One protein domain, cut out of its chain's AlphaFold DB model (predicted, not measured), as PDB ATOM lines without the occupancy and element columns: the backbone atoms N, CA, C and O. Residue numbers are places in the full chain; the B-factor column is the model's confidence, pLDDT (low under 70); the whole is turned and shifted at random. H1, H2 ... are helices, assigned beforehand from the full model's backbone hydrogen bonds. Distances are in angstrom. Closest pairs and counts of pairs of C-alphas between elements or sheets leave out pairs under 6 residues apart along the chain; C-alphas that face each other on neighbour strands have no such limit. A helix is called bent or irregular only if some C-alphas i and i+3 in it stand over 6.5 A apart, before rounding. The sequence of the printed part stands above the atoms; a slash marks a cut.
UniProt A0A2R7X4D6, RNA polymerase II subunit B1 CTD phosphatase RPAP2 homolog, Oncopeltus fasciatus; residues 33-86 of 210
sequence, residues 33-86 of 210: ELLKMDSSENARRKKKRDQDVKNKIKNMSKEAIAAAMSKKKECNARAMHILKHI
ATOM      1  N   GLU A  33      44.229 -34.749  24.488       60.69
ATOM      2  CA  GLU A  33      43.006 -34.603  25.290       60.69
ATOM      3  C   GLU A  33      42.924 -33.244  25.999       60.69
ATOM      4  O   GLU A  33      41.904 -32.567  25.866       60.69
ATOM      5  N   LEU A  34      44.001 -32.778  26.640       56.84
ATOM      6  CA  LEU A  34      44.062 -31.446  27.263       56.84
ATOM      7  C   LEU A  34      43.825 -30.315  26.245       56.84
ATOM      8  O   LEU A  34      43.012 -29.424  26.483       56.84
ATOM      9  N   LEU A  35      44.438 -30.390  25.056       58.44
ATOM     10  CA  LEU A  35      44.200 -29.415  23.982       58.44
ATOM     11  C   LEU A  35      42.759 -29.464  23.436       58.44
ATOM     12  O   LEU A  35      42.189 -28.425  23.082       58.44
ATOM     13  N   LYS A  36      42.137 -30.651  23.374       57.78
ATOM     14  CA  LYS A  36      40.718 -30.793  23.003       57.78
ATOM     15  C   LYS A  36      39.815 -30.162  24.068       57.78
ATOM     16  O   LYS A  36      38.883 -29.442  23.701       57.78
ATOM     17  N   MET A  37      40.120 -30.353  25.353       52.91
ATOM     18  CA  MET A  37      39.395 -29.744  26.475       52.91
ATOM     19  C   MET A  37      39.484 -28.210  26.446       52.91
ATOM     20  O   MET A  37      38.432 -27.563  26.427       52.91
ATOM     21  N   ASP A  38      40.681 -27.635  26.275       58.69
ATOM     22  CA  ASP A  38      40.901 -26.182  26.130       58.69
ATOM     23  C   ASP A  38      40.151 -25.584  24.926       58.69
ATOM     24  O   ASP A  38      39.599 -24.478  24.986       58.69
ATOM     25  N   SER A  39      40.091 -26.313  23.807       64.88
ATOM     26  CA  SER A  39      39.347 -25.882  22.618       64.88
ATOM     27  C   SER A  39      37.827 -25.871  22.851       64.88
ATOM     28  O   SER A  39      37.133 -24.941  22.426       64.88
ATOM     29  N   SER A  40      37.311 -26.866  23.580       72.75
ATOM     30  CA  SER A  40      35.886 -27.024  23.875       72.75
ATOM     31  C   SER A  40      35.390 -25.991  24.891       72.75
ATOM     32  O   SER A  40      34.302 -25.427  24.728       72.75
ATOM     33  N   GLU A  41      36.209 -25.666  25.894       76.62
ATOM     34  CA  GLU A  41      35.897 -24.642  26.885       76.62
ATOM     35  C   GLU A  41      35.913 -23.245  26.254       76.62
ATOM     36  O   GLU A  41      34.969 -22.468  26.430       76.62
ATOM     37  N   ASN A  42      36.914 -22.946  25.419       73.69
ATOM     38  CA  ASN A  42      36.954 -21.705  24.644       73.69
ATOM     39  C   ASN A  42      35.739 -21.562  23.711       73.69
ATOM     40  O   ASN A  42      35.179 -20.466  23.588       73.69
ATOM     41  N   ALA A  43      35.272 -22.660  23.105       79.38
ATOM     42  CA  ALA A  43      34.057 -22.669  22.294       79.38
ATOM     43  C   ALA A  43      32.790 -22.396  23.128       79.38
ATOM     44  O   ALA A  43      31.938 -21.609  22.703       79.38
ATOM     45  N   ARG A  44      32.669 -22.976  24.332       82.81
ATOM     46  CA  ARG A  44      31.561 -22.693  25.268       82.81
ATOM     47  C   ARG A  44      31.570 -21.231  25.734       82.81
ATOM     48  O   ARG A  44      30.538 -20.565  25.647       82.81
ATOM     49  N   ARG A  45      32.732 -20.693  26.130       80.75
ATOM     50  CA  ARG A  45      32.909 -19.272  26.507       80.75
ATOM     51  C   ARG A  45      32.567 -18.322  25.354       80.75
ATOM     52  O   ARG A  45      32.012 -17.250  25.581       80.75
ATOM     53  N   LYS A  46      32.875 -18.702  24.107       79.19
ATOM     54  CA  LYS A  46      32.480 -17.943  22.911       79.19
ATOM     55  C   LYS A  46      30.960 -17.930  22.724       79.19
ATOM     56  O   LYS A  46      30.394 -16.849  22.640       79.19
ATOM     57  N   LYS A  47      30.299 -19.095  22.760       84.06
ATOM     58  CA  LYS A  47      28.829 -19.190  22.650       84.06
ATOM     59  C   LYS A  47      28.113 -18.370  23.727       84.06
ATOM     60  O   LYS A  47      27.145 -17.688  23.410       84.06
ATOM     61  N   LYS A  48      28.613 -18.400  24.971       86.56
ATOM     62  CA  LYS A  48      28.076 -17.587  26.072       86.56
ATOM     63  C   LYS A  48      28.186 -16.087  25.775       86.56
ATOM     64  O   LYS A  48      27.171 -15.409  25.791       86.56
ATOM     65  N   ARG A  49      29.372 -15.593  25.387       81.19
ATOM     66  CA  ARG A  49      29.567 -14.180  24.994       81.19
ATOM     67  C   ARG A  49      28.668 -13.762  23.829       81.19
ATOM     68  O   ARG A  49      28.068 -12.696  23.885       81.19
ATOM     69  N   ASP A  50      28.548 -14.599  22.802       84.38
ATOM     70  CA  ASP A  50      27.693 -14.311  21.645       84.38
ATOM     71  C   ASP A  50      26.212 -14.233  22.053       84.38
ATOM     72  O   ASP A  50      25.467 -13.385  21.554       84.38
ATOM     73  N   GLN A  51      25.781 -15.092  22.983       85.44
ATOM     74  CA  GLN A  51      24.429 -15.067  23.537       85.44
ATOM     75  C   GLN A  51      24.190 -13.829  24.410       85.44
ATOM     76  O   GLN A  51      23.155 -13.182  24.263       85.44
ATOM     77  N   ASP A  52      25.151 -13.456  25.255       87.19
ATOM     78  CA  ASP A  52      25.081 -12.260  26.098       87.19
ATOM     79  C   ASP A  52      24.993 -10.989  25.242       87.19
ATOM     80  O   ASP A  52      24.165 -10.117  25.500       87.19
ATOM     81  N   VAL A  53      25.775 -10.912  24.157       83.88
ATOM     82  CA  VAL A  53      25.705  -9.815  23.178       83.88
ATOM     83  C   VAL A  53      24.336  -9.774  22.501       83.88
ATOM     84  O   VAL A  53      23.733  -8.704  22.416       83.88
ATOM     85  N   LYS A  54      23.801 -10.918  22.056       83.12
ATOM     86  CA  LYS A  54      22.459 -10.988  21.450       83.12
ATOM     87  C   LYS A  54      21.366 -10.548  22.420       83.12
ATOM     88  O   LYS A  54      20.488  -9.788  22.025       83.12
ATOM     89  N   ASN A  55      21.422 -11.003  23.668       86.00
ATOM     90  CA  ASN A  55      20.469 -10.617  24.704       86.00
ATOM     91  C   ASN A  55      20.577  -9.114  25.002       86.00
ATOM     92  O   ASN A  55      19.562  -8.430  25.066       86.00
ATOM     93  N   LYS A  56      21.796  -8.565  25.070       81.69
ATOM     94  CA  LYS A  56      22.023  -7.128  25.263       81.69
ATOM     95  C   LYS A  56      21.466  -6.288  24.112       81.69
ATOM     96  O   LYS A  56      20.838  -5.271  24.369       81.69
ATOM     97  N   ILE A  57      21.632  -6.729  22.863       81.44
ATOM     98  CA  ILE A  57      21.065  -6.050  21.686       81.44
ATOM     99  C   ILE A  57      19.534  -6.098  21.704       81.44
ATOM    100  O   ILE A  57      18.897  -5.089  21.427       81.44
ATOM    101  N   LYS A  58      18.939  -7.248  22.050       81.75
ATOM    102  CA  LYS A  58      17.478  -7.393  22.164       81.75
ATOM    103  C   LYS A  58      16.884  -6.515  23.267       81.75
ATOM    104  O   LYS A  58      15.783  -6.007  23.100       81.75
ATOM    105  N   ASN A  59      17.613  -6.345  24.366       78.94
ATOM    106  CA  ASN A  59      17.157  -5.583  25.526       78.94
ATOM    107  C   ASN A  59      17.332  -4.062  25.360       78.94
ATOM    108  O   ASN A  59      16.782  -3.304  26.154       78.94
ATOM    109  N   MET A  60      18.088  -3.592  24.361       78.38
ATOM    110  CA  MET A  60      18.222  -2.163  24.075       78.38
ATOM    111  C   MET A  60      17.108  -1.676  23.145       78.38
ATOM    112  O   MET A  60      16.831  -2.290  22.114       78.38
ATOM    113  N   SER A  61      16.496  -0.534  23.474       84.94
ATOM    114  CA  SER A  61      15.502   0.089  22.598       84.94
ATOM    115  C   SER A  61      16.144   0.542  21.282       84.94
ATOM    116  O   SER A  61      17.308   0.957  21.234       84.94
ATOM    117  N   LYS A  62      15.371   0.488  20.190       85.88
ATOM    118  CA  LYS A  62      15.817   0.952  18.864       85.88
ATOM    119  C   LYS A  62      16.296   2.410  18.909       85.88
ATOM    120  O   LYS A  62      17.279   2.756  18.260       85.88
ATOM    121  N   GLU A  63      15.639   3.229  19.723       85.75
ATOM    122  CA  GLU A  63      15.968   4.638  19.952       85.75
ATOM    123  C   GLU A  63      17.328   4.815  20.636       85.75
ATOM    124  O   GLU A  63      18.150   5.599  20.164       85.75
ATOM    125  N   ALA A  64      17.622   4.038  21.685       86.56
ATOM    126  CA  ALA A  64      18.914   4.093  22.368       86.56
ATOM    127  C   ALA A  64      20.070   3.693  21.436       86.56
ATOM    128  O   ALA A  64      21.143   4.299  21.466       86.56
ATOM    129  N   ILE A  65      19.845   2.702  20.567       85.38
ATOM    130  CA  ILE A  65      20.826   2.286  19.555       85.38
ATOM    131  C   ILE A  65      21.047   3.409  18.532       85.38
ATOM    132  O   ILE A  65      22.193   3.727  18.214       85.38
ATOM    133  N   ALA A  66      19.977   4.039  18.037       86.44
ATOM    134  CA  ALA A  66      20.076   5.145  17.088       86.44
ATOM    135  C   ALA A  66      20.824   6.350  17.687       86.44
ATOM    136  O   ALA A  66      21.745   6.875  17.059       86.44
ATOM    137  N   ALA A  67      20.506   6.727  18.928       88.25
ATOM    138  CA  ALA A  67      21.188   7.800  19.645       88.25
ATOM    139  C   ALA A  67      22.687   7.504  19.837       88.25
ATOM    140  O   ALA A  67      23.535   8.357  19.561       88.25
ATOM    141  N   ALA A  68      23.038   6.273  20.232       86.12
ATOM    142  CA  ALA A  68      24.431   5.851  20.374       86.12
ATOM    143  C   ALA A  68      25.195   5.895  19.038       86.12
ATOM    144  O   ALA A  68      26.356   6.306  18.997       86.12
ATOM    145  N   MET A  69      24.546   5.514  17.934       84.62
ATOM    146  CA  MET A  69      25.136   5.586  16.597       84.62
ATOM    147  C   MET A  69      25.376   7.032  16.151       84.62
ATOM    148  O   MET A  69      26.447   7.321  15.616       84.62
ATOM    149  N   SER A  70      24.432   7.944  16.398       86.19
ATOM    150  CA  SER A  70      24.602   9.375  16.109       86.19
ATOM    151  C   SER A  70      25.752   9.980  16.915       86.19
ATOM    152  O   SER A  70      26.639  10.605  16.336       86.19
ATOM    153  N   LYS A  71      25.822   9.689  18.220       85.94
ATOM    154  CA  LYS A  71      26.927  10.142  19.078       85.94
ATOM    155  C   LYS A  71      28.279   9.588  18.621       85.94
ATOM    156  O   LYS A  71      29.261  10.319  18.548       85.94
ATOM    157  N   LYS A  72      28.339   8.307  18.244       84.94
ATOM    158  CA  LYS A  72      29.565   7.689  17.714       84.94
ATOM    159  C   LYS A  72      30.032   8.354  16.415       84.94
ATOM    160  O   LYS A  72      31.231   8.542  16.234       84.94
ATOM    161  N   LYS A  73      29.107   8.719  15.518       85.06
ATOM    162  CA  LYS A  73      29.436   9.449  14.281       85.06
ATOM    163  C   LYS A  73      30.056  10.814  14.586       85.06
ATOM    164  O   LYS A  73      31.081  11.143  13.998       85.06
ATOM    165  N   GLU A  74      29.485  11.559  15.527       86.25
ATOM    166  CA  GLU A  74      30.006  12.864  15.953       86.25
ATOM    167  C   GLU A  74      31.410  12.750  16.567       86.25
ATOM    168  O   GLU A  74      32.322  13.476  16.170       86.25
ATOM    169  N   CYS A  75      31.620  11.798  17.481       83.69
ATOM    170  CA  CYS A  75      32.937  11.558  18.078       83.69
ATOM    171  C   CYS A  75      33.990  11.194  17.021       83.69
ATOM    172  O   CYS A  75      35.105  11.712  17.062       83.69
ATOM    173  N   ASN A  76      33.630  10.350  16.050       84.81
ATOM    174  CA  ASN A  76      34.525   9.997  14.953       84.81
ATOM    175  C   ASN A  76      34.865  11.221  14.090       84.81
ATOM    176  O   ASN A  76      36.031  11.422  13.771       84.81
ATOM    177  N   ALA A  77      33.884  12.061  13.749       85.31
ATOM    178  CA  ALA A  77      34.118  13.271  12.961       85.31
ATOM    179  C   ALA A  77      35.049  14.265  13.681       85.31
ATOM    180  O   ALA A  77      35.955  14.824  13.068       85.31
ATOM    181  N   ARG A  78      34.885  14.434  14.999       85.12
ATOM    182  CA  ARG A  78      35.796  15.260  15.807       85.12
ATOM    183  C   ARG A  78      37.217  14.709  15.815       85.12
ATOM    184  O   ARG A  78      38.160  15.470  15.625       85.12
ATOM    185  N   ALA A  79      37.373  13.396  15.981       84.38
ATOM    186  CA  ALA A  79      38.689  12.765  15.932       84.38
ATOM    187  C   ALA A  79      39.382  13.017  14.585       84.38
ATOM    188  O   ALA A  79      40.547  13.396  14.562       84.38
ATOM    189  N   MET A  80      38.649  12.913  13.476       83.75
ATOM    190  CA  MET A  80      39.161  13.183  12.129       83.75
ATOM    191  C   MET A  80      39.686  14.610  11.950       83.75
ATOM    192  O   MET A  80      40.689  14.816  11.274       83.75
ATOM    193  N   HIS A  81      39.034  15.596  12.569       85.25
ATOM    194  CA  HIS A  81      39.514  16.975  12.546       85.25
ATOM    195  C   HIS A  81      40.829  17.132  13.317       85.25
ATOM    196  O   HIS A  81      41.756  17.779  12.840       85.25
ATOM    197  N   ILE A  82      40.924  16.517  14.498       86.31
ATOM    198  CA  ILE A  82      42.115  16.595  15.355       86.31
ATOM    199  C   ILE A  82      43.328  15.939  14.676       86.31
ATOM    200  O   ILE A  82      44.431  16.475  14.750       86.31
ATOM    201  N   LEU A  83      43.129  14.824  13.965       86.00
ATOM    202  CA  LEU A  83      44.208  14.085  13.296       86.00
ATOM    203  C   LEU A  83      44.964  14.909  12.241       86.00
ATOM    204  O   LEU A  83      46.134  14.630  11.998       86.00
ATOM    205  N   LYS A  84      44.356  15.963  11.679       84.81
ATOM    206  CA  LYS A  84      45.029  16.892  10.749       84.81
ATOM    207  C   LYS A  84      46.218  17.622  11.376       84.81
ATOM    208  O   LYS A  84      47.131  18.030  10.664       84.81
ATOM    209  N   HIS A  85      46.200  17.784  12.696       86.69
ATOM    210  CA  HIS A  85      47.215  18.515  13.452       86.69
ATOM    211  C   HIS A  85      48.208  17.590  14.171       86.69
ATOM    212  O   HIS A  85      49.028  18.065  14.950       86.69
ATOM    213  N   ILE A  86      48.126  16.275  13.943       90.50
ATOM    214  CA  ILE A  86      48.932  15.270  14.640       90.50
ATOM    215  C   ILE A  86      49.865  14.578  13.647       90.50
ATOM    216  O   ILE A  86      49.467  14.187  12.551       90.50
TER     217      ILE A  86
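What this domain is: This is residues 33 to 86 of the 210 residues of the protein "RNA polymerase II subunit B1 CTD phosphatase RPAP2 homolog" of Oncopeltus fasciatus (UniProt A0A2R7X4D6). Two long helices, H1 and then H2, make a wide, open V, with the tight link between them at its corner and the space between the arms empty. Both arms stick out from the corner: residues 33 to 56 of H1 and residues 66 to 83 of H2 stand free. The printed part has 54 residues with two named helices and no named strand, and its class is all helix. The whole is extended, with a radius of gyration of the C-alphas of 19.0 A, and flat, spanning 54 by 34 by 5 A.

Where its parts are: Find C-alpha 33 at (43.006, -34.603, 25.290); from there H1 runs through residues 33 to 59, 38.9 A from first to last C-alpha, and ends at C-alpha 59 at (17.157, -5.583, 25.526). Pass Met 60 and Ser 61, and at C-alpha 62 you reach H2, residues 62 to 83. It is 31.8 A from first to last C-alpha and ends at C-alpha 83 at (44.208, 14.085, 13.296). Residues 84 to 86 follow it.

How they stand to each other: Look at residues 60 and 61 for the tight link that joins H1 to H2. H1 and H2 are apart, with no C-alpha of the one within 8 A of the other. Neither helix is bent. In H1 and H2 every O i to N i+4 pair is within hydrogen-bond range.

The domain as a whole: The two C-alphas farthest apart, those of Glu 33 and His 85, are 54.6 A from each other. The printed part has no cut, and its one link between helices is tight. Read the B-factor column for the pLDDT: its mean over the printed part is 80.5, and residues 33 to 39, in H1, are under 70.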